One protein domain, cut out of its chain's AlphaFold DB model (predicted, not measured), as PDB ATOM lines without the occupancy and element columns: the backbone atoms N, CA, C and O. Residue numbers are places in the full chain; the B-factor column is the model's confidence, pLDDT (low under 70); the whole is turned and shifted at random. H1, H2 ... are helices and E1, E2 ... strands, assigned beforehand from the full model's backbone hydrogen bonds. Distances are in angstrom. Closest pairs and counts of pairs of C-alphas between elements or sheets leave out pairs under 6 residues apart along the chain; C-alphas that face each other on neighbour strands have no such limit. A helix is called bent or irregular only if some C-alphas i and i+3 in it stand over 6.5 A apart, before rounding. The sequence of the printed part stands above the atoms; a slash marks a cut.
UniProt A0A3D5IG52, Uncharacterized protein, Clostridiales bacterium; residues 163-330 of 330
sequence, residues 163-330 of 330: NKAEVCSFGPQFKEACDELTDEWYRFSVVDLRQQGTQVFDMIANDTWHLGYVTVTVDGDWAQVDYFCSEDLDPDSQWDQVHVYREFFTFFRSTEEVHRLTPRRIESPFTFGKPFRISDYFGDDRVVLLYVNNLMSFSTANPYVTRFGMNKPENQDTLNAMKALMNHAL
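This is residues 163 to 330 of the 330 residues of an uncharacterized protein of Clostridiales bacterium (UniProt A0A3D5IG52). A strongly twisted six-stranded sheet, curled like part of a barrel and folded back on itself, forms a sandwich with a smaller three-stranded sheet, and helix H4 packs on the smaller sheet over its edge strand E2. The strands run on from one sheet to the other, E6 into E7 and E8 into E9. The printed part has 168 residues, with four named helices and nine named strands in the order E1 H1 E2 E3 E4 E5 H2 E6 E7 H3 E8 E9 H4. The sheets, E5 E4 E3 E1 E9 E6 and E2 E8 E7, are antiparallel, and the class is mixed, helices and strands. The whole is compact, with a radius of gyration of the C-alphas of 15.5 A and spans of 47 by 34 by 34 A.

The larger sheet holds E5, residues 222 to 229, 23.6 A; E4, residues 209 to 219, 30.7 A; E3, residues 197 to 205, 25.9 A; E1, residues 163 to 169, 18.4 A; E9, residues 294 to 299; and E6, residues 243 to 246. C-alpha 163 stands at (-11.193, -23.666, 36.881). The smaller sheet holds E2, residues 189 to 192; E8, residues 287 to 292; and E7, residues 249 to 252. The helices are H1, residues 174 to 177; H2, residues 230 to 233; H3, residues 278 to 282; and H4, residues 313 to 327, 20.9 A, ending at C-alpha 327 (-37.589, -48.191, 35.735).

E3, E4 and E5 form a meander, each strand the antiparallel neighbour of the one before, with hairpins E3 and E4, and E4 and E5; N 201 and O 214 are 2.8 A apart, N 215 and O 226 2.8 A. In this folded sheet, bent back into two leaves, E5 and E4 face E1, E9 and E6, with E3 as the hinge. E1 pairs with E3, N 204 to O 168 at 2.8 A, and with E9, N 165 to O 296 at 2.7 A. In the smaller sheet, N 189 and O 290 are 2.8 A apart between E2 and E8. The sandwich's facing parts are 8.9 A centre to centre. H4 is on the smaller sheet at a height of 8.4 A; the closest C-alphas of E2 and H4 are those of Val 190 and Met 322, 5.4 A. H2 and H3 only graze the larger sheet; H1 is on neither sheet. Every O i to N i+4 pair is within hydrogen-bond range in H3 and H4; H1 and H2 are too short for such a pair.

The C-alphas farthest apart, Gln 238 and Leu 330, are 47.4 A apart. The printed part has no cut. The links H1 to E2, E7 to H3 and E9 to H4 are long. Mean pLDDT of the printed part is 85.9; residues 163, 230 to 241, 301, 303 and 328 to 330 are under 70.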
ATOM      1  N   ASN A 163     -11.315 -24.123  38.257       69.69
ATOM      2  CA  ASN A 163     -11.193 -23.666  36.881       69.69
ATOM      3  C   ASN A 163     -11.752 -24.707  35.904       69.69
ATOM      4  O   ASN A 163     -11.302 -25.851  35.932       69.69
ATOM      5  N   LYS A 164     -12.673 -24.307  35.016       77.12
ATOM      6  CA  LYS A 164     -13.245 -25.159  33.956       77.12
ATOM      7  C   LYS A 164     -13.709 -26.522  34.485       77.12
ATOM      8  O   LYS A 164     -13.402 -27.561  33.908       77.12
ATOM      9  N   ALA A 165     -14.435 -26.503  35.594       83.81
ATOM     10  CA  ALA A 165     -15.118 -27.662  36.128       83.81
ATOM     11  C   ALA A 165     -16.279 -28.066  35.214       83.81
ATOM     12  O   ALA A 165     -16.966 -27.214  34.642       83.81
ATOM     13  N   GLU A 166     -16.506 -29.369  35.099       89.19
ATOM     14  CA  GLU A 166     -17.688 -29.898  34.431       89.19
ATOM     15  C   GLU A 166     -18.858 -29.911  35.413       89.19
ATOM     16  O   GLU A 166     -18.747 -30.383  36.550       89.19
ATOM     17  N   VAL A 167     -19.975 -29.347  34.967       93.62
ATOM     18  CA  VAL A 167     -21.148 -29.077  35.789       93.62
ATOM     19  C   VAL A 167     -22.355 -29.769  35.169       93.62
ATOM     20  O   VAL A 167     -22.724 -29.483  34.029       93.62
ATOM     21  N   CYS A 168     -22.943 -30.709  35.908       95.69
ATOM     22  CA  CYS A 168     -24.045 -31.550  35.444       95.69
ATOM     23  C   CYS A 168     -25.330 -31.266  36.218       95.69
ATOM     24  O   CYS A 168     -25.285 -30.869  37.380       95.69
ATOM     25  N   SER A 169     -26.483 -31.530  35.608       95.75
ATOM     26  CA  SER A 169     -27.743 -31.582  36.346       95.75
ATOM     27  C   SER A 169     -27.760 -32.803  37.276       95.75
ATOM     28  O   SER A 169     -27.190 -33.857  36.970       95.75
ATOM     29  N   PHE A 170     -28.380 -32.666  38.445       94.94
ATOM     30  CA  PHE A 170     -28.391 -33.706  39.461       94.94
ATOM     31  C   PHE A 170     -29.272 -34.892  39.055       94.94
ATOM     32  O   PHE A 170     -30.380 -34.730  38.541       94.94
ATOM     33  N   GLY A 171     -28.773 -36.093  39.338       94.75
ATOM     34  CA  GLY A 171     -29.478 -37.356  39.168       94.75
ATOM     35  C   GLY A 171     -28.513 -38.541  39.128       94.75
ATOM     36  O   GLY A 171     -27.401 -38.430  39.671       94.75
ATOM     37  N   PRO A 172     -28.918 -39.693  38.559       94.06
ATOM     38  CA  PRO A 172     -28.063 -40.871  38.458       94.06
ATOM     39  C   PRO A 172     -26.747 -40.594  37.731       94.06
ATOM     40  O   PRO A 172     -26.649 -39.699  36.893       94.06
ATOM     41  N   GLN A 173     -25.722 -41.378  38.064       92.19
ATOM     42  CA  GLN A 173     -24.422 -41.301  37.407       92.19
ATOM     43  C   GLN A 173     -24.379 -42.248  36.207       92.19
ATOM     44  O   GLN A 173     -24.793 -43.402  36.316       92.19
ATOM     45  N   PHE A 174     -23.808 -41.799  35.089       91.44
ATOM     46  CA  PHE A 174     -23.645 -42.650  33.907       91.44
ATOM     47  C   PHE A 174     -22.780 -43.876  34.187       91.44
ATOM     48  O   PHE A 174     -23.102 -44.948  33.700       91.44
ATOM     49  N   LYS A 175     -21.746 -43.760  35.024       88.81
ATOM     50  CA  LYS A 175     -20.900 -44.908  35.383       88.81
ATOM     51  C   LYS A 175     -21.619 -46.019  36.156       88.81
ATOM     52  O   LYS A 175     -21.141 -47.143  36.187       88.81
ATOM     53  N   GLU A 176     -22.739 -45.705  36.815       88.62
ATOM     54  CA  GLU A 176     -23.583 -46.705  37.487       88.62
ATOM     55  C   GLU A 176     -24.670 -47.252  36.555       88.62
ATOM     56  O   GLU A 176     -25.152 -48.362  36.757       88.62
ATOM     57  N   ALA A 177     -25.106 -46.444  35.587       87.56
ATOM     58  CA  ALA A 177     -26.252 -46.738  34.734       87.56
ATOM     59  C   ALA A 177     -25.870 -47.326  33.363       87.56
ATOM     60  O   ALA A 177     -26.725 -47.900  32.689       87.56
ATOM     61  N   CYS A 178     -24.615 -47.162  32.942       86.25
ATOM     62  CA  CYS A 178     -24.082 -47.595  31.657       86.25
ATOM     63  C   CYS A 178     -22.758 -48.335  31.880       86.25
ATOM     64  O   CYS A 178     -21.756 -47.722  32.259       86.25
ATOM     65  N   ASP A 179     -22.753 -49.640  31.616       80.25
ATOM     66  CA  ASP A 179     -21.572 -50.487  31.791       80.25
ATOM     67  C   ASP A 179     -20.389 -49.982  30.944       80.25
ATOM     68  O   ASP A 179     -20.518 -49.746  29.743       80.25
ATOM     69  N   GLU A 180     -19.226 -49.820  31.585       79.19
ATOM     70  CA  GLU A 180     -17.925 -49.505  30.963       79.19
ATOM     71  C   GLU A 180     -17.867 -48.214  30.110       79.19
ATOM     72  O   GLU A 180     -16.921 -48.008  29.348       79.19
ATOM     73  N   LEU A 181     -18.843 -47.306  30.237       86.31
ATOM     74  CA  LEU A 181     -18.901 -46.098  29.406       86.31
ATOM     75  C   LEU A 181     -17.938 -44.989  29.868       86.31
ATOM     76  O   LEU A 181     -17.377 -44.259  29.045       86.31
ATOM     77  N   THR A 182     -17.784 -44.805  31.180       83.56
ATOM     78  CA  THR A 182     -16.926 -43.773  31.776       83.56
ATOM     79  C   THR A 182     -16.634 -44.083  33.243       83.56
ATOM     80  O   THR A 182     -17.483 -44.650  33.925       83.56
ATOM     81  N   ASP A 183     -15.477 -43.646  33.741       81.06
ATOM     82  CA  ASP A 183     -15.168 -43.621  35.178       81.06
ATOM     83  C   ASP A 183     -15.480 -42.255  35.822       81.06
ATOM     84  O   ASP A 183     -15.420 -42.098  37.048       81.06
ATOM     85  N   GLU A 184     -15.836 -41.263  34.999       84.00
ATOM     86  CA  GLU A 184     -16.112 -39.897  35.430       84.00
ATOM     87  C   GLU A 184     -17.463 -39.777  36.139       84.00
ATOM     88  O   GLU A 184     -18.391 -40.573  35.971       84.00
ATOM     89  N   TRP A 185     -17.599 -38.717  36.931       83.75
ATOM     90  CA  TRP A 185     -18.774 -38.451  37.763       83.75
ATOM     91  C   TRP A 185     -19.921 -37.775  36.995       83.75
ATOM     92  O   TRP A 185     -20.678 -36.992  37.566       83.75
ATOM     93  N   TYR A 186     -20.056 -38.058  35.695       90.88
ATOM     94  CA  TYR A 186     -21.126 -37.493  34.875       90.88
ATOM     95  C   TYR A 186     -22.492 -37.979  35.333       90.88
ATOM     96  O   TYR A 186     -22.703 -39.172  35.562       90.88
ATOM     97  N   ARG A 187     -23.428 -37.034  35.417       93.06
ATOM     98  CA  ARG A 187     -24.800 -37.264  35.860       93.06
ATOM     99  C   ARG A 187     -25.793 -36.880  34.775       93.06
ATOM    100  O   ARG A 187     -25.494 -36.049  33.918       93.06
ATOM    101  N   PHE A 188     -26.971 -37.478  34.846       95.75
ATOM    102  CA  PHE A 188     -28.143 -37.077  34.079       95.75
ATOM    103  C   PHE A 188     -29.342 -36.961  35.010       95.75
ATOM    104  O   PHE A 188     -29.411 -37.644  36.029       95.75
ATOM    105  N   SER A 189     -30.304 -36.123  34.647       97.38
ATOM    106  CA  SER A 189     -31.589 -36.019  35.338       97.38
ATOM    107  C   SER A 189     -32.641 -36.826  34.584       97.38
ATOM    108  O   SER A 189     -32.671 -36.812  33.354       97.38
ATOM    109  N   VAL A 190     -33.515 -37.527  35.303       96.94
ATOM    110  CA  VAL A 190     -34.656 -38.224  34.691       96.94
ATOM    111  C   VAL A 190     -35.831 -37.254  34.655       96.94
ATOM    112  O   VAL A 190     -36.258 -36.772  35.702       96.94
ATOM    113  N   VAL A 191     -36.323 -36.950  33.455       96.31
ATOM    114  CA  VAL A 191     -37.349 -35.928  33.213       96.31
ATOM    115  C   VAL A 191     -38.615 -36.590  32.694       96.31
ATOM    116  O   VAL A 191     -38.554 -37.331  31.714       96.31
ATOM    117  N   ASP A 192     -39.764 -36.282  33.298       94.81
ATOM    118  CA  ASP A 192     -41.070 -36.676  32.763       94.81
ATOM    119  C   ASP A 192     -41.687 -35.524  31.961       94.81
ATOM    120  O   ASP A 192     -42.271 -34.593  32.511       94.81
ATOM    121  N   LEU A 193     -41.585 -35.589  30.639       95.06
ATOM    122  CA  LEU A 193     -42.150 -34.624  29.696       95.06
ATOM    123  C   LEU A 193     -43.689 -34.668  29.619       95.06
ATOM    124  O   LEU A 193     -44.281 -33.851  28.919       95.06
ATOM    125  N   ARG A 194     -44.376 -35.591  30.314       92.50
ATOM    126  CA  ARG A 194     -45.847 -35.532  30.482       92.50
ATOM    127  C   ARG A 194     -46.239 -34.513  31.541       92.50
ATOM    128  O   ARG A 194     -47.351 -33.979  31.496       92.50
ATOM    129  N   GLN A 195     -45.359 -34.281  32.511       93.19
ATOM    130  CA  GLN A 195     -45.625 -33.392  33.626       93.19
ATOM    131  C   GLN A 195     -45.541 -31.939  33.159       93.19
ATOM    132  O   GLN A 195     -44.463 -31.418  32.893       93.19
ATOM    133  N   GLN A 196     -46.701 -31.291  33.090       94.56
ATOM    134  CA  GLN A 196     -46.816 -29.867  32.788       94.56
ATOM    135  C   GLN A 196     -46.212 -29.008  33.910       94.56
ATOM    136  O   GLN A 196     -46.251 -29.388  35.083       94.56
ATOM    137  N   GLY A 197     -45.720 -27.820  33.553       92.31
ATOM    138  CA  GLY A 197     -45.058 -26.895  34.472       92.31
ATOM    139  C   GLY A 197     -43.541 -27.082  34.520       92.31
ATOM    140  O   GLY A 197     -42.946 -27.661  33.615       92.31
ATOM    141  N   THR A 198     -42.905 -26.544  35.563       95.00
ATOM    142  CA  THR A 198     -41.440 -26.522  35.694       95.00
ATOM    143  C   THR A 198     -40.943 -27.616  36.631       95.00
ATOM    144  O   THR A 198     -41.316 -27.660  37.803       95.00
ATOM    145  N   GLN A 199     -40.057 -28.462  36.116       93.56
ATOM    146  CA  GLN A 199     -39.214 -29.377  36.882       93.56
ATOM    147  C   GLN A 199     -37.859 -28.704  37.127       93.56
ATOM    148  O   GLN A 199     -37.347 -28.018  36.244       93.56
ATOM    149  N   VAL A 200     -37.294 -28.870  38.325       92.38
ATOM    150  CA  VAL A 200     -36.057 -28.196  38.749       92.38
ATOM    151  C   VAL A 200     -35.061 -29.236  39.241       92.38
ATOM    152  O   VAL A 200     -35.417 -30.108  40.032       92.38
ATOM    153  N   PHE A 201     -33.820 -29.125  38.781       92.62
ATOM    154  CA  PHE A 201     -32.723 -30.015  39.134       92.62
ATOM    155  C   PHE A 201     -31.523 -29.197  39.586       92.62
ATOM    156  O   PHE A 201     -31.157 -28.221  38.939       92.62
ATOM    157  N   ASP A 202     -30.882 -29.621  40.667       92.50
ATOM    158  CA  ASP A 202     -29.644 -29.007  41.135       92.50
ATOM    159  C   ASP A 202     -28.545 -29.095  40.069       92.50
ATOM    160  O   ASP A 202     -28.418 -30.097  39.364       92.50
ATOM    161  N   MET A 203     -27.714 -28.064  39.970       93.38
ATOM    162  CA  MET A 203     -26.572 -28.019  39.067       93.38
ATOM    163  C   MET A 203     -25.279 -28.251  39.859       93.38
ATOM    164  O   MET A 203     -24.881 -27.427  40.685       93.38
ATOM    165  N   ILE A 204     -24.636 -29.397  39.626       92.88
ATOM    166  CA  ILE A 204     -23.562 -29.944  40.458       92.88
ATOM    167  C   ILE A 204     -22.226 -29.948  39.714       92.88
ATOM    168  O   ILE A 204     -22.098 -30.579  38.664       92.88
ATOM    169  N   ALA A 205     -21.205 -29.313  40.290       89.44
ATOM    170  CA  ALA A 205     -19.829 -29.356  39.805       89.44
ATOM    171  C   ALA A 205     -18.959 -30.302  40.639       89.44
ATOM    172  O   ALA A 205     -19.004 -30.284  41.877       89.44
ATOM    173  N   ASN A 206     -18.118 -31.089  39.956       79.44
ATOM    174  CA  ASN A 206     -17.127 -31.993  40.565       79.44
ATOM    175  C   ASN A 206     -17.706 -32.895  41.674       79.44
ATOM    176  O   ASN A 206     -17.043 -33.167  42.675       79.44
ATOM    177  N   ASP A 207     -18.980 -33.274  41.545       81.31
ATOM    178  CA  ASP A 207     -19.755 -34.042  42.530       81.31
ATOM    179  C   ASP A 207     -19.794 -33.467  43.963       81.31
ATOM    180  O   ASP A 207     -20.157 -34.151  44.918       81.31
ATOM    181  N   THR A 208     -19.401 -32.202  44.129       82.81
ATOM    182  CA  THR A 208     -19.110 -31.611  45.445       82.81
ATOM    183  C   THR A 208     -19.818 -30.284  45.657       82.81
ATOM    184  O   THR A 208     -20.139 -29.937  46.794       82.81
ATOM    185  N   TRP A 209     -20.069 -29.527  44.593       88.56
ATOM    186  CA  TRP A 209     -20.532 -28.148  44.694       88.56
ATOM    187  C   TRP A 209     -21.848 -27.965  43.964       88.56
ATOM    188  O   TRP A 209     -21.977 -28.384  42.822       88.56
ATOM    189  N   HIS A 210     -22.806 -27.331  44.624       88.88
ATOM    190  CA  HIS A 210     -24.056 -26.869  44.043       88.88
ATOM    191  C   HIS A 210     -23.881 -25.418  43.581       88.88
ATOM    192  O   HIS A 210     -23.515 -24.568  44.394       88.88
ATOM    193  N   LEU A 211     -24.133 -25.148  42.298       88.31
ATOM    194  CA  LEU A 211     -23.885 -23.846  41.657       88.31
ATOM    195  C   LEU A 211     -25.166 -23.099  41.264       88.31
ATOM    196  O   LEU A 211     -25.107 -21.940  40.863       88.31
ATOM    197  N   GLY A 212     -26.318 -23.757  41.321       89.12
ATOM    198  CA  GLY A 212     -27.565 -23.222  40.794       89.12
ATOM    199  C   GLY A 212     -28.472 -24.349  40.343       89.12
ATOM    200  O   GLY A 212     -28.351 -25.472  40.830       89.12
ATOM    201  N   TYR A 213     -29.348 -24.062  39.389       88.81
ATOM    202  CA  TYR A 213     -30.393 -24.995  38.999       88.81
ATOM    203  C   TYR A 213     -30.562 -25.055  37.489       88.81
ATOM    204  O   TYR A 213     -30.432 -24.058  36.786       88.81
ATOM    205  N   VAL A 214     -30.922 -26.239  37.013       95.19
ATOM    206  CA  VAL A 214     -31.429 -26.500  35.673       95.19
ATOM    207  C   VAL A 214     -32.943 -26.613  35.763       95.19
ATOM    208  O   VAL A 214     -33.472 -27.299  36.639       95.19
ATOM    209  N   THR A 215     -33.652 -25.961  34.852       95.12
ATOM    210  CA  THR A 215     -35.109 -26.017  34.763       95.12
ATOM    211  C   THR A 215     -35.534 -26.691  33.470       95.12
ATOM    212  O   THR A 215     -34.922 -26.511  32.421       95.12
ATOM    213  N   VAL A 216     -36.604 -27.479  33.545       96.31
ATOM    214  CA  VAL A 216     -37.310 -28.003  32.377       96.31
ATOM    215  C   VAL A 216     -38.764 -27.595  32.499       96.31
ATOM    216  O   VAL A 216     -39.482 -28.098  33.363       96.31
ATOM    217  N   THR A 217     -39.200 -26.673  31.651       96.44
ATOM    218  CA  THR A 217     -40.580 -26.188  31.627       96.44
ATOM    219  C   THR A 217     -41.323 -26.828  30.470       96.44
ATOM    220  O   THR A 217     -40.901 -26.693  29.324       96.44
ATOM    221  N   VAL A 218     -42.431 -27.504  30.773       97.06
ATOM    222  CA  VAL A 218     -43.313 -28.142  29.790       97.06
ATOM    223  C   VAL A 218     -44.648 -27.400  29.732       97.06
ATOM    224  O   VAL A 218     -45.308 -27.230  30.760       97.06
ATOM    225  N   ASP A 219     -45.050 -27.000  28.525       96.69
ATOM    226  CA  ASP A 219     -46.355 -26.406  28.219       96.69
ATOM    227  C   ASP A 219     -46.938 -27.023  26.935       96.69
ATOM    228  O   ASP A 219     -46.490 -26.779  25.810       96.69
ATOM    229  N   GLY A 220     -47.933 -27.888  27.109       94.81
ATOM    230  CA  GLY A 220     -48.492 -28.715  26.050       94.81
ATOM    231  C   GLY A 220     -47.445 -29.664  25.464       94.81
ATOM    232  O   GLY A 220     -46.905 -30.514  26.168       94.81
ATOM    233  N   ASP A 221     -47.198 -29.526  24.161       95.94
ATOM    234  CA  ASP A 221     -46.182 -30.280  23.407       95.94
ATOM    235  C   ASP A 221     -44.842 -29.527  23.315       95.94
ATOM    236  O   ASP A 221     -43.944 -29.934  22.583       95.94
ATOM    237  N   TRP A 222     -44.695 -28.405  24.020       97.06
ATOM    238  CA  TRP A 222     -43.458 -27.635  24.047       97.06
ATOM    239  C   TRP A 222     -42.702 -27.874  25.343       97.06
ATOM    240  O   TRP A 222     -43.291 -27.926  26.420       97.06
ATOM    241  N   ALA A 223     -41.383 -27.966  25.227       97.69
ATOM    242  CA  ALA A 223     -40.475 -27.962  26.358       97.69
ATOM    243  C   ALA A 223     -39.368 -26.927  26.146       97.69
ATOM    244  O   ALA A 223     -38.932 -26.684  25.022       97.69
ATOM    245  N   GLN A 224     -38.901 -26.326  27.234       98.00
ATOM    246  CA  GLN A 224     -37.736 -25.450  27.266       98.00
ATOM    247  C   GLN A 224     -36.841 -25.886  28.420       98.00
ATOM    248  O   GLN A 224     -37.324 -26.083  29.535       98.00
ATOM    249  N   VAL A 225     -35.546 -26.031  28.141       98.25
ATOM    250  CA  VAL A 225     -34.530 -26.228  29.175       98.25
ATOM    251  C   VAL A 225     -33.791 -24.919  29.357       98.25
ATOM    252  O   VAL A 225     -33.355 -24.312  28.377       98.25
ATOM    253  N   ASP A 226     -33.641 -24.505  30.601       95.38
ATOM    254  CA  ASP A 226     -32.818 -23.366  30.974       95.38
ATOM    255  C   ASP A 226     -31.956 -23.722  32.182       95.38
ATOM    256  O   ASP A 226     -32.128 -24.776  32.800       95.38
ATOM    257  N   TYR A 227     -31.020 -22.856  32.527       93.06
ATOM    258  CA  TYR A 227     -30.350 -22.928  33.815       93.06
ATOM    259  C   TYR A 227     -30.087 -21.524  34.329       93.06
ATOM    260  O   TYR A 227     -29.973 -20.575  33.562       93.06
ATOM    261  N   PHE A 228     -29.978 -21.407  35.640       84.31
ATOM    262  CA  PHE A 228     -29.527 -20.182  36.268       84.31
ATOM    263  C   PHE A 228     -28.446 -20.522  37.276       84.31
ATOM    264  O   PHE A 228     -28.533 -21.510  38.018       84.31
ATOM    265  N   CYS A 229     -27.390 -19.720  37.256       78.69
ATOM    266  CA  CYS A 229     -26.376 -19.785  38.291       78.69
ATOM    267  C   CYS A 229     -26.890 -18.991  39.483       78.69
ATOM    268  O   CYS A 229     -27.739 -18.111  39.361       78.69
ATOM    269  N   SER A 230     -26.372 -19.287  40.660       61.72
ATOM    270  CA  SER A 230     -26.755 -18.566  41.862       61.72
ATOM    271  C   SER A 230     -26.555 -17.041  41.807       61.72
ATOM    272  O   SER A 230     -27.168 -16.327  42.592       61.72
ATOM    273  N   GLU A 231     -25.743 -16.543  40.879       56.78
ATOM    274  CA  GLU A 231     -25.561 -15.113  40.586       56.78
ATOM    275  C   GLU A 231     -26.778 -14.432  39.965       56.78
ATOM    276  O   GLU A 231     -26.990 -13.248  40.209       56.78
ATOM    277  N   ASP A 232     -27.636 -15.166  39.253       53.41
ATOM    278  CA  ASP A 232     -28.874 -14.606  38.693       53.41
ATOM    279  C   ASP A 232     -29.869 -14.177  39.796       53.41
ATOM    280  O   ASP A 232     -30.880 -13.530  39.521       53.41
ATOM    281  N   LEU A 233     -29.590 -14.537  41.056       50.66
ATOM    282  CA  LEU A 233     -30.390 -14.183  42.226       50.66
ATOM    283  C   LEU A 233     -29.974 -12.845  42.869       50.66
ATOM    284  O   LEU A 233     -30.771 -12.297  43.631       50.66
ATOM    285  N   ASP A 234     -28.776 -12.320  42.576       55.25
ATOM    286  CA  ASP A 234     -28.271 -11.043  43.109       55.25
ATOM    287  C   ASP A 234     -27.303 -10.356  42.113       55.25
ATOM    288  O   ASP A 234     -26.091 -10.558  42.171       55.25
ATOM    289  N   PRO A 235     -27.807  -9.539  41.172       53.06
ATOM    290  CA  PRO A 235     -26.977  -8.870  40.167       53.06
ATOM    291  C   PRO A 235     -26.059  -7.773  40.736       53.06
ATOM    292  O   PRO A 235     -25.138  -7.345  40.040       53.06
ATOM    293  N   ASP A 236     -26.284  -7.333  41.980       52.69
ATOM    294  CA  ASP A 236     -25.442  -6.357  42.684       52.69
ATOM    295  C   ASP A 236     -24.340  -7.041  43.523       52.69
ATOM    296  O   ASP A 236     -23.589  -6.380  44.246       52.69
ATOM    297  N   SER A 237     -24.230  -8.373  43.439       50.81
ATOM    298  CA  SER A 237     -23.299  -9.152  44.246       50.81
ATOM    299  C   SER A 237     -21.840  -8.896  43.864       50.81
ATOM    300  O   SER A 237     -21.423  -9.052  42.719       50.81
ATOM    301  N   GLN A 238     -21.033  -8.549  44.865       47.34
ATOM    302  CA  GLN A 238     -19.589  -8.307  44.755       47.34
ATOM    303  C   GLN A 238     -18.733  -9.591  44.696       47.34
ATOM    304  O   GLN A 238     -17.505  -9.510  44.653       47.34
ATOM    305  N   TRP A 239     -19.355 -10.776  44.744       49.47
ATOM    306  CA  TRP A 239     -18.657 -12.063  44.775       49.47
ATOM    307  C   TRP A 239     -18.250 -12.528  43.372       49.47
ATOM    308  O   TRP A 239     -18.980 -12.350  42.401       49.47
ATOM    309  N   ASP A 240     -17.062 -13.133  43.279       52.03
ATOM    310  CA  ASP A 240     -16.461 -13.578  42.021       52.03
ATOM    311  C   ASP A 240     -17.370 -14.541  41.239       52.03
ATOM    312  O   ASP A 240     -17.826 -15.563  41.761       52.03
ATOM    313  N   GLN A 241     -17.557 -14.190  39.965       62.72
ATOM    314  CA  GLN A 241     -18.555 -14.742  39.055       62.72
ATOM    315  C   GLN A 241     -18.319 -16.220  38.685       62.72
ATOM    316  O   GLN A 241     -17.184 -16.646  38.440       62.72
ATOM    317  N   VAL A 242     -19.402 -16.980  38.530       71.31
ATOM    318  CA  VAL A 242     -19.478 -18.252  37.828       71.31
ATOM    319  C   VAL A 242     -19.271 -17.933  36.356       71.31
ATOM    320  O   VAL A 242     -20.144 -17.415  35.664       71.31
ATOM    321  N   HIS A 243     -18.084 -18.238  35.846       75.62
ATOM    322  CA  HIS A 243     -17.777 -17.995  34.447       75.62
ATOM    323  C   HIS A 243     -18.128 -19.213  33.601       75.62
ATOM    324  O   HIS A 243     -17.521 -20.273  33.761       75.62
ATOM    325  N   VAL A 244     -19.050 -19.053  32.653       83.56
ATOM    326  CA  VAL A 244     -19.463 -20.121  31.737       83.56
ATOM    327  C   VAL A 244     -18.624 -20.081  30.456       83.56
ATOM    328  O   VAL A 244     -18.710 -19.148  29.666       83.56
ATOM    329  N   TYR A 245     -17.824 -21.123  30.217       78.38
ATOM    330  CA  TYR A 245     -17.012 -21.271  28.996       78.38
ATOM    331  C   TYR A 245     -17.732 -22.031  27.889       78.38
ATOM    332  O   TYR A 245     -17.417 -21.881  26.707       78.38
ATOM    333  N   ARG A 246     -18.617 -22.947  28.282       90.38
ATOM    334  CA  ARG A 246     -19.369 -23.790  27.361       90.38
ATOM    335  C   ARG A 246     -20.680 -24.176  28.004       90.38
ATOM    336  O   ARG A 246     -20.688 -24.783  29.071       90.38
ATOM    337  N   GLU A 247     -21.742 -23.938  27.265       94.31
ATOM    338  CA  GLU A 247     -23.042 -24.526  27.511       94.31
ATOM    339  C   GLU A 247     -23.185 -25.818  26.711       94.31
ATOM    340  O   GLU A 247     -22.779 -25.894  25.546       94.31
ATOM    341  N   PHE A 248     -23.750 -26.846  27.329       96.50
ATOM    342  CA  PHE A 248     -24.157 -28.047  26.621       96.50
ATOM    343  C   PHE A 248     -25.265 -28.760  27.375       96.50
ATOM    344  O   PHE A 248     -25.134 -29.047  28.566       96.50
ATOM    345  N   PHE A 249     -26.293 -29.159  26.638       98.12
ATOM    346  CA  PHE A 249     -27.161 -30.237  27.068       98.12
ATOM    347  C   PHE A 249     -27.678 -31.031  25.884       98.12
ATOM    348  O   PHE A 249     -27.667 -30.557  24.748       98.12
ATOM    349  N   THR A 250     -28.149 -32.236  26.164       97.62
ATOM    350  CA  THR A 250     -28.913 -33.064  25.237       97.62
ATOM    351  C   THR A 250     -29.862 -33.970  26.018       97.62
ATOM    352  O   THR A 250     -29.841 -33.996  27.249       97.62
ATOM    353  N   PHE A 251     -30.665 -34.740  25.295       96.19
ATOM    354  CA  PHE A 251     -31.481 -35.804  25.852       96.19
ATOM    355  C   PHE A 251     -31.099 -37.151  25.245       96.19
ATOM    356  O   PHE A 251     -30.770 -37.232  24.062       96.19
ATOM    357  N   PHE A 252     -31.217 -38.204  26.046       93.50
ATOM    358  CA  PHE A 252     -31.228 -39.590  25.586       93.50
ATOM    359  C   PHE A 252     -32.577 -40.217  25.932       93.50
ATOM    360  O   PHE A 252     -33.160 -39.876  26.965       93.50
ATOM    361  N   ARG A 253     -33.092 -41.125  25.098       90.62
ATOM    362  CA  ARG A 253     -34.357 -41.814  25.410       90.62
ATOM    363  C   ARG A 253     -34.172 -42.898  26.461       90.62
ATOM    364  O   ARG A 253     -35.059 -43.136  27.269       90.62
ATOM    365  N   SER A 254     -33.004 -43.528  26.470       89.69
ATOM    366  CA  SER A 254     -32.640 -44.571  27.423       89.69
ATOM    367  C   SER A 254     -31.130 -44.590  27.643       89.69
ATOM    368  O   SER A 254     -30.371 -43.941  26.920       89.69
ATOM    369  N   THR A 255     -30.682 -45.357  28.637       89.75
ATOM    370  CA  THR A 255     -29.254 -45.601  28.883       89.75
ATOM    371  C   THR A 255     -28.590 -46.367  27.734       89.75
ATOM    372  O   THR A 255     -27.387 -46.233  27.537       89.75
ATOM    373  N   GLU A 256     -29.359 -47.119  26.939       87.94
ATOM    374  CA  GLU A 256     -28.859 -47.887  25.791       87.94
ATOM    375  C   GLU A 256     -28.422 -46.994  24.619       87.94
ATOM    376  O   GLU A 256     -27.514 -47.366  23.882       87.94
ATOM    377  N   GLU A 257     -29.017 -45.805  24.455       88.25
ATOM    378  CA  GLU A 257     -28.623 -44.834  23.415       88.25
ATOM    379  C   GLU A 257     -27.331 -44.069  23.773       88.25
ATOM    380  O   GLU A 257     -26.773 -43.325  22.954       88.25
ATOM    381  N   VAL A 258     -26.830 -44.228  25.001       89.69
ATOM    382  CA  VAL A 258     -25.686 -43.470  25.508       89.69
ATOM    383  C   VAL A 258     -24.388 -44.166  25.110       89.69
ATOM    384  O   VAL A 258     -23.902 -45.082  25.764       89.69
ATOM    385  N   HIS A 259     -23.782 -43.697  24.022       86.75
ATOM    386  CA  HIS A 259     -22.507 -44.244  23.532       86.75
ATOM    387  C   HIS A 259     -21.314 -43.304  23.732       86.75
ATOM    388  O   HIS A 259     -20.163 -43.698  23.540       86.75
ATOM    389  N   ARG A 260     -21.570 -42.027  24.041       87.00
ATOM    390  CA  ARG A 260     -20.550 -40.985  24.224       87.00
ATOM    391  C   ARG A 260     -21.050 -39.961  25.226       87.00
ATOM    392  O   ARG A 260     -22.214 -39.583  25.171       87.00
ATOM    393  N   LEU A 261     -20.142 -39.470  26.065       86.50
ATOM    394  CA  LEU A 261     -20.438 -38.430  27.056       86.50
ATOM    395  C   LEU A 261     -19.635 -37.148  26.841       86.50
ATOM    396  O   LEU A 261     -20.046 -36.091  27.285       86.50
ATOM    397  N   THR A 262     -18.534 -37.179  26.083       85.50
ATOM    398  CA  THR A 262     -17.778 -35.958  25.770       85.50
ATOM    399  C   THR A 262     -18.624 -35.003  24.914       85.50
ATOM    400  O   THR A 262     -18.849 -35.316  23.740       85.50
ATOM    401  N   PRO A 263     -18.999 -33.800  25.394       81.06
ATOM    402  CA  PRO A 263     -19.967 -32.959  24.683       81.06
ATOM    403  C   PRO A 263     -19.559 -32.553  23.269       81.06
ATOM    404  O   PRO A 263     -20.373 -32.534  22.359       81.06
ATOM    405  N   ARG A 264     -18.260 -32.319  23.029       78.62
ATOM    406  CA  ARG A 264     -17.735 -31.998  21.685       78.62
ATOM    407  C   ARG A 264     -17.891 -33.140  20.667       78.62
ATOM    408  O   ARG A 264     -17.583 -32.946  19.497       78.62
ATOM    409  N   ARG A 265     -18.279 -34.337  21.111       82.50
ATOM    410  CA  ARG A 265     -18.466 -35.544  20.291       82.50
ATOM    411  C   ARG A 265     -19.931 -35.982  20.214       82.50
ATOM    412  O   ARG A 265     -20.198 -37.068  19.695       82.50
ATOM    413  N   ILE A 266     -20.840 -35.170  20.750       86.88
ATOM    414  CA  ILE A 266     -22.280 -35.393  20.737       86.88
ATOM    415  C   ILE A 266     -22.904 -34.220  19.989       86.88
ATOM    416  O   ILE A 266     -22.700 -33.063  20.351       86.88
ATOM    417  N   GLU A 267     -23.658 -34.517  18.939       86.31
ATOM    418  CA  GLU A 267     -24.482 -33.508  18.283       86.31
ATOM    419  C   GLU A 267     -25.747 -33.313  19.118       86.31
ATOM    420  O   GLU A 267     -26.492 -34.263  19.350       86.31
ATOM    421  N   SER A 268     -25.968 -32.088  19.593       92.25
ATOM    422  CA  SER A 268     -27.203 -31.710  20.275       92.25
ATOM    423  C   SER A 268     -27.962 -30.700  19.417       92.25
ATOM    424  O   SER A 268     -27.385 -29.672  19.053       92.25
ATOM    425  N   PRO A 269     -29.241 -30.956  19.086       94.12
ATOM    426  CA  PRO A 269     -30.082 -29.986  18.392       94.12
ATOM    427  C   PRO A 269     -30.618 -28.892  19.332       94.12
ATOM    428  O   PRO A 269     -31.321 -27.990  18.877       94.12
ATOM    429  N   PHE A 270     -30.327 -28.969  20.633       96.94
ATOM    430  CA  PHE A 270     -30.942 -28.121  21.647       96.94
ATOM    431  C   PHE A 270     -30.048 -26.937  22.051       96.94
ATOM    432  O   PHE A 270     -28.832 -26.937  21.869       96.94
ATOM    433  N   THR A 271     -30.659 -25.879  22.583       96.31
ATOM    434  CA  THR A 271     -29.969 -24.676  23.082       96.31
ATOM    435  C   THR A 271     -30.742 -24.128  24.275       96.31
ATOM    436  O   THR A 271     -31.972 -24.167  24.254       96.31
ATOM    437  N   PHE A 272     -30.044 -23.651  25.312       97.00
ATOM    438  CA  PHE A 272     -30.707 -23.208  26.538       97.00
ATOM    439  C   PHE A 272     -31.584 -21.991  26.240       97.00
ATOM    440  O   PHE A 272     -31.310 -21.222  25.312       97.00
ATOM    441  N   GLY A 273     -32.707 -21.888  26.948       96.31
ATOM    442  CA  GLY A 273     -33.692 -20.825  26.758       96.31
ATOM    443  C   GLY A 273     -34.486 -20.906  25.446       96.31
ATOM    444  O   GLY A 273     -35.374 -20.084  25.222       96.31
ATOM    445  N   LYS A 274     -34.212 -21.877  24.558       97.50
ATOM    446  CA  LYS A 274     -34.973 -22.063  23.313       97.50
ATOM    447  C   LYS A 274     -35.980 -23.209  23.447       97.50
ATOM    448  O   LYS A 274     -35.568 -24.340  23.707       97.50
ATOM    449  N   PRO A 275     -37.280 -22.955  23.221       97.31
ATOM    450  CA  PRO A 275     -38.282 -24.007  23.263       97.31
ATOM    451  C   PRO A 275     -38.160 -24.951  22.059       97.31
ATOM    452  O   PRO A 275     -37.823 -24.534  20.948       97.31
ATOM    453  N   PHE A 276     -38.498 -26.219  22.267       97.19
ATOM    454  CA  PHE A 276     -38.580 -27.260  21.245       97.19
ATOM    455  C   PHE A 276     -39.876 -28.064  21.398       97.19
ATOM    456  O   PHE A 276     -40.466 -28.109  22.479       97.19
ATOM    457  N   ARG A 277     -40.332 -28.703  20.316       96.25
ATOM    458  CA  ARG A 277     -41.496 -29.595  20.364       96.25
ATOM    459  C   ARG A 277     -41.090 -30.984  20.809       96.25
ATOM    460  O   ARG A 277     -40.202 -31.580  20.213       96.25
ATOM    461  N   ILE A 278     -41.762 -31.516  21.820       95.69
ATOM    462  CA  ILE A 278     -41.497 -32.847  22.369       95.69
ATOM    463  C   ILE A 278     -41.737 -33.912  21.292       95.69
ATOM    464  O   ILE A 278     -40.892 -34.788  21.091       95.69
ATOM    465  N   SER A 279     -42.850 -33.804  20.561       94.06
ATOM    466  CA  SER A 279     -43.222 -34.742  19.496       94.06
ATOM    467  C   SER A 279     -42.189 -34.870  18.366       94.06
ATOM    468  O   SER A 279     -42.014 -35.971  17.844       94.06
ATOM    469  N   ASP A 280     -41.456 -33.801  18.038       94.62
ATOM    470  CA  ASP A 280     -40.452 -33.803  16.962       94.62
ATOM    471  C   ASP A 280     -39.224 -34.678  17.292       94.62
ATOM    472  O   ASP A 280     -38.566 -35.184  16.382       94.62
ATOM    473  N   TYR A 281     -38.917 -34.886  18.580       91.69
ATOM    474  CA  TYR A 281     -37.709 -35.600  19.023       91.69
ATOM    475  C   TYR A 281     -38.003 -36.927  19.727       91.69
ATOM    476  O   TYR A 281     -37.245 -37.891  19.575       91.69
ATOM    477  N   PHE A 282     -39.097 -37.002  20.487       91.06
ATOM    478  CA  PHE A 282     -39.335 -38.104  21.423       91.06
ATOM    479  C   PHE A 282     -40.530 -38.990  21.064       91.06
ATOM    480  O   PHE A 282     -40.758 -39.975  21.745       91.06
ATOM    481  N   GLY A 283     -41.276 -38.722  19.985       84.31
ATOM    482  CA  GLY A 283     -42.326 -39.644  19.525       84.31
ATOM    483  C   GLY A 283     -43.402 -39.857  20.590       84.31
ATOM    484  O   GLY A 283     -44.087 -38.895  20.914       84.31
ATOM    485  N   ASP A 284     -43.516 -41.063  21.156       81.56
ATOM    486  CA  ASP A 284     -44.366 -41.388  22.320       81.56
ATOM    487  C   ASP A 284     -43.573 -41.515  23.637       81.56
ATOM    488  O   ASP A 284     -44.169 -41.569  24.716       81.56
ATOM    489  N   ASP A 285     -42.240 -41.501  23.569       80.81
ATOM    490  CA  ASP A 285     -41.373 -41.513  24.740       80.81
ATOM    491  C   ASP A 285     -41.503 -40.180  25.465       80.81
ATOM    492  O   ASP A 285     -41.413 -39.090  24.886       80.81
ATOM    493  N   ARG A 286     -41.793 -40.250  26.759       85.81
ATOM    494  CA  ARG A 286     -41.996 -39.049  27.573       85.81
ATOM    495  C   ARG A 286     -41.199 -39.042  28.859       85.81
ATOM    496  O   ARG A 286     -41.175 -38.017  29.518       85.81
ATOM    497  N   VAL A 287     -40.534 -40.135  29.199       94.44
ATOM    498  CA  VAL A 287     -39.519 -40.134  30.248       94.44
ATOM    499  C   VAL A 287     -38.173 -40.198  29.551       94.44
ATOM    500  O   VAL A 287     -37.918 -41.135  28.803       94.44
ATOM    501  N   VAL A 288     -37.353 -39.171  29.742       95.12
ATOM    502  CA  VAL A 288     -36.087 -38.990  29.021       95.12
ATOM    503  C   VAL A 288     -34.955 -38.671  29.989       95.12
ATOM    504  O   VAL A 288     -35.182 -38.219  31.114       95.12
ATOM    505  N   LEU A 289     -33.724 -38.896  29.544       96.44
ATOM    506  CA  LEU A 289     -32.511 -38.630  30.309       96.44
ATOM    507  C   LEU A 289     -31.925 -37.291  29.860       96.44
ATOM    508  O   LEU A 289     -31.319 -37.205  28.793       96.44
ATOM    509  N   LEU A 290     -32.106 -36.244  30.660       97.94
ATOM    510  CA  LEU A 290     -31.484 -34.942  30.433       97.94
ATOM    511  C   LEU A 290     -30.019 -34.994  30.856       97.94
ATOM    512  O   LEU A 290     -29.714 -35.168  32.035       97.94
ATOM    513  N   TYR A 291     -29.115 -34.783  29.907       97.31
ATOM    514  CA  TYR A 291     -27.692 -34.642  30.176       97.31
ATOM    515  C   TYR A 291     -27.259 -33.196  29.978       97.31
ATOM    516  O   TYR A 291     -27.146 -32.740  28.844       97.31
ATOM    517  N   VAL A 292     -26.991 -32.493  31.077       97.69
ATOM    518  CA  VAL A 292     -26.324 -31.182  31.083       97.69
ATOM    519  C   VAL A 292     -24.838 -31.382  31.379       97.69
ATOM    520  O   VAL A 292     -24.488 -32.163  32.260       97.69
ATOM    521  N   ASN A 293     -23.958 -30.682  30.659       95.19
ATOM    522  CA  ASN A 293     -22.513 -30.706  30.910       95.19
ATOM    523  C   ASN A 293     -21.859 -29.363  30.569       95.19
ATOM    524  O   ASN A 293     -21.078 -29.216  29.613       95.19
ATOM    525  N   ASN A 294     -22.194 -28.359  31.367       94.12
ATOM    526  CA  ASN A 294     -21.612 -27.036  31.234       94.12
ATOM    527  C   ASN A 294     -20.152 -27.054  31.713       94.12
ATOM    528  O   ASN A 294     -19.776 -27.849  32.571       94.12
ATOM    529  N   LEU A 295     -19.316 -26.193  31.133       87.81
ATOM    530  CA  LEU A 295     -17.928 -25.997  31.554       87.81
ATOM    531  C   LEU A 295     -17.824 -24.632  32.224       87.81
ATOM    532  O   LEU A 295     -17.961 -23.615  31.540       87.81
ATOM    533  N   MET A 296     -17.592 -24.609  33.534       86.25
ATOM    534  CA  MET A 296     -17.665 -23.382  34.328       86.25
ATOM    535  C   MET A 296     -16.465 -23.217  35.257       86.25
ATOM    536  O   MET A 296     -15.910 -24.203  35.734       86.25
ATOM    537  N   SER A 297     -16.077 -21.979  35.550       79.56
ATOM    538  CA  SER A 297     -15.206 -21.680  36.694       79.56
ATOM    539  C   SER A 297     -16.003 -21.014  37.797       79.56
ATOM    540  O   SER A 297     -16.894 -20.231  37.495       79.56
ATOM    541  N   PHE A 298     -15.689 -21.317  39.051       75.88
ATOM    542  CA  PHE A 298     -16.394 -20.753  40.198       75.88
ATOM    543  C   PHE A 298     -15.489 -20.671  41.429       75.88
ATOM    544  O   PHE A 298     -14.552 -21.461  41.590       75.88
ATOM    545  N   SER A 299     -15.811 -19.732  42.315       72.62
ATOM    546  CA  SER A 299     -15.170 -19.586  43.619       72.62
ATOM    547  C   SER A 299     -16.048 -20.177  44.713       72.62
ATOM    548  O   SER A 299     -17.234 -19.869  44.790       72.62
ATOM    549  N   THR A 300     -15.472 -20.953  45.630       70.25
ATOM    550  CA  THR A 300     -16.191 -21.339  46.859       70.25
ATOM    551  C   THR A 300     -16.317 -20.187  47.861       70.25
ATOM    552  O   THR A 300     -16.861 -20.393  48.942       70.25
ATOM    553  N   ALA A 301     -15.766 -19.007  47.551       66.06
ATOM    554  CA  ALA A 301     -16.047 -17.777  48.289       66.06
ATOM    555  C   ALA A 301     -17.424 -17.195  47.932       66.06
ATOM    556  O   ALA A 301     -17.977 -16.446  48.729       66.06
ATOM    557  N   ASN A 302     -17.995 -17.558  46.775       71.00
ATOM    558  CA  ASN A 302     -19.364 -17.183  46.437       71.00
ATOM    559  C   ASN A 302     -20.317 -17.856  47.453       71.00
ATOM    560  O   ASN A 302     -20.366 -19.089  47.507       71.00
ATOM    561  N   PRO A 303     -21.074 -17.086  48.262       68.00
ATOM    562  CA  PRO A 303     -21.883 -17.626  49.358       68.00
ATOM    563  C   PRO A 303     -23.021 -18.529  48.877       68.00
ATOM    564  O   PRO A 303     -23.567 -19.312  49.656       68.00
ATOM    565  N   TYR A 304     -23.375 -18.439  47.599       74.44
ATOM    566  CA  TYR A 304     -24.387 -19.282  46.996       74.44
ATOM    567  C   TYR A 304     -23.829 -20.584  46.399       74.44
ATOM    568  O   TYR A 304     -24.597 -21.505  46.110       74.44
ATOM    569  N   VAL A 305     -22.503 -20.700  46.257       79.31
ATOM    570  CA  VAL A 305     -21.845 -21.974  45.960       79.31
ATOM    571  C   VAL A 305     -21.778 -22.779  47.251       79.31
ATOM    572  O   VAL A 305     -20.976 -22.519  48.148       79.31
ATOM    573  N   THR A 306     -22.632 -23.791  47.358       81.56
ATOM    574  CA  THR A 306     -22.754 -24.591  48.583       81.56
ATOM    575  C   THR A 306     -22.267 -26.016  48.368       81.56
ATOM    576  O   THR A 306     -22.196 -26.513  47.245       81.56
ATOM    577  N   ARG A 307     -21.902 -26.710  49.453       81.12
ATOM    578  CA  ARG A 307     -21.534 -28.124  49.348       81.12
ATOM    579  C   ARG A 307     -22.755 -28.981  49.033       81.12
ATOM    580  O   ARG A 307     -23.679 -29.103  49.846       81.12
ATOM    581  N   PHE A 308     -22.681 -29.656  47.896       83.88
ATOM    582  CA  PHE A 308     -23.536 -30.774  47.561       83.88
ATOM    583  C   PHE A 308     -23.102 -32.009  48.358       83.88
ATOM    584  O   PHE A 308     -21.917 -32.306  48.506       83.88
ATOM    585  N   GLY A 309     -24.076 -32.725  48.914       80.25
ATOM    586  CA  GLY A 309     -23.829 -33.953  49.657       80.25
ATOM    587  C   GLY A 309     -24.757 -35.045  49.167       80.25
ATOM    588  O   GLY A 309     -25.928 -35.050  49.534       80.25
ATOM    589  N   MET A 310     -24.232 -35.997  48.396       79.19
ATOM    590  CA  MET A 310     -25.005 -37.137  47.883       79.19
ATOM    591  C   MET A 310     -25.668 -37.952  49.008       79.19
ATOM    592  O   MET A 310     -26.738 -38.514  48.830       79.19
ATOM    593  N   ASN A 311     -25.056 -37.985  50.193       79.06
ATOM    594  CA  ASN A 311     -25.551 -38.752  51.339       79.06
ATOM    595  C   ASN A 311     -26.627 -38.029  52.163       79.06
ATOM    596  O   ASN A 311     -27.089 -38.584  53.159       79.06
ATOM    597  N   LYS A 312     -27.009 -36.799  51.798       80.88
ATOM    598  CA  LYS A 312     -28.123 -36.119  52.460       80.88
ATOM    599  C   LYS A 312     -29.442 -36.840  52.121       80.88
ATOM    600  O   LYS A 312     -29.621 -37.189  50.952       80.88
ATOM    601  N   PRO A 313     -30.345 -37.075  53.095       83.88
ATOM    602  CA  PRO A 313     -31.594 -37.808  52.865       83.88
ATOM    603  C   PRO A 313     -32.410 -37.274  51.683       83.88
ATOM    604  O   PRO A 313     -32.804 -38.046  50.820       83.88
ATOM    605  N   GLU A 314     -32.561 -35.956  51.576       83.62
ATOM    606  CA  GLU A 314     -33.318 -35.295  50.511       83.62
ATOM    607  C   GLU A 314     -32.759 -35.569  49.102       83.62
ATOM    608  O   GLU A 314     -33.515 -35.755  48.143       83.62
ATOM    609  N   ASN A 315     -31.435 -35.674  48.976       85.31
ATOM    610  CA  ASN A 315     -30.773 -35.972  47.707       85.31
ATOM    611  C   ASN A 315     -30.907 -37.454  47.350       85.31
ATOM    612  O   ASN A 315     -31.050 -37.797  46.176       85.31
ATOM    613  N   GLN A 316     -30.898 -38.334  48.355       89.62
ATOM    614  CA  GLN A 316     -31.150 -39.760  48.153       89.62
ATOM    615  C   GLN A 316     -32.602 -40.030  47.768       89.62
ATOM    616  O   GLN A 316     -32.848 -40.808  46.851       89.62
ATOM    617  N   ASP A 317     -33.558 -39.357  48.404       88.88
ATOM    618  CA  ASP A 317     -34.977 -39.463  48.064       88.88
ATOM    619  C   ASP A 317     -35.227 -39.003  46.624       88.88
ATOM    620  O   ASP A 317     -35.870 -39.711  45.846       88.88
ATOM    621  N   THR A 318     -34.629 -37.874  46.235       89.25
ATOM    622  CA  THR A 318     -34.681 -37.358  44.860       89.25
ATOM    623  C   THR A 318     -34.064 -38.344  43.863       89.25
ATOM    624  O   THR A 318     -34.679 -38.663  42.844       89.25
ATOM    625  N   LEU A 319     -32.883 -38.896  44.165       92.38
ATOM    626  CA  LEU A 319     -32.237 -39.897  43.311       92.38
ATOM    627  C   LEU A 319     -33.084 -41.171  43.176       92.38
ATOM    628  O   LEU A 319     -33.218 -41.713  42.079       92.38
ATOM    629  N   ASN A 320     -33.661 -41.655  44.275       92.81
ATOM    630  CA  ASN A 320     -34.503 -42.849  44.282       92.81
ATOM    631  C   ASN A 320     -35.785 -42.635  43.474       92.81
ATOM    632  O   ASN A 320     -36.184 -43.528  42.727       92.81
ATOM    633  N   ALA A 321     -36.393 -41.449  43.563       91.88
ATOM    634  CA  ALA A 321     -37.545 -41.082  42.746       91.88
ATOM    635  C   ALA A 321     -37.202 -41.088  41.246       91.88
ATOM    636  O   ALA A 321     -37.946 -41.663  40.452       91.88
ATOM    637  N   MET A 322     -36.045 -40.539  40.860       94.44
ATOM    638  CA  MET A 322     -35.563 -40.584  39.473       94.44
ATOM    639  C   MET A 322     -35.304 -42.017  38.993       94.44
ATOM    640  O   MET A 322     -35.732 -42.385  37.901       94.44
ATOM    641  N   LYS A 323     -34.643 -42.852  39.809       91.75
ATOM    642  CA  LYS A 323     -34.391 -44.267  39.482       91.75
ATOM    643  C   LYS A 323     -35.701 -45.051  39.332       91.75
ATOM    644  O   LYS A 323     -35.827 -45.855  38.412       91.75
ATOM    645  N   ALA A 324     -36.692 -44.799  40.188       91.06
ATOM    646  CA  ALA A 324     -38.014 -45.408  40.070       91.06
ATOM    647  C   ALA A 324     -38.722 -44.972  38.779       91.06
ATOM    648  O   ALA A 324     -39.237 -45.819  38.052       91.06
ATOM    649  N   LEU A 325     -38.701 -43.675  38.460       89.25
ATOM    650  CA  LEU A 325     -39.288 -43.134  37.234       89.25
ATOM    651  C   LEU A 325     -38.659 -43.753  35.977       89.25
ATOM    652  O   LEU A 325     -39.383 -44.143  35.064       89.25
ATOM    653  N   MET A 326     -37.334 -43.910  35.965       87.44
ATOM    654  CA  MET A 326     -36.594 -44.560  34.879       87.44
ATOM    655  C   MET A 326     -37.020 -46.027  34.691       87.44
ATOM    656  O   MET A 326     -37.272 -46.454  33.571       87.44
ATOM    657  N   ASN A 327     -37.178 -46.781  35.783       81.19
ATOM    658  CA  ASN A 327     -37.589 -48.191  35.735       81.19
ATOM    659  C   ASN A 327     -39.061 -48.403  35.354       81.19
ATOM    660  O   ASN A 327     -39.436 -49.509  34.991       81.19
ATOM    661  N   HIS A 328     -39.907 -47.380  35.491       67.19
ATOM    662  CA  HIS A 328     -41.311 -47.428  35.068       67.19
ATOM    663  C   HIS A 328     -41.515 -47.017  33.602       67.19
ATOM    664  O   HIS A 328     -42.631 -47.136  33.095       67.19
ATOM    665  N   ALA A 329     -40.476 -46.482  32.957       58.12
ATOM    666  CA  ALA A 329     -40.491 -46.059  31.560       58.12
ATOM    667  C   ALA A 329     -39.967 -47.129  30.587       58.12
ATOM    668  O   ALA A 329     -40.321 -47.084  29.410       58.12
ATOM    669  N   LEU A 330     -39.146 -48.058  31.090       46.84
ATOM    670  CA  LEU A 330     -38.694 -49.284  30.420       46.84
ATOM    671  C   LEU A 330     -39.714 -50.410  30.634       46.84
ATOM    672  O   LEU A 330     -39.863 -51.248  29.716       46.84
TER     673      LEU A 330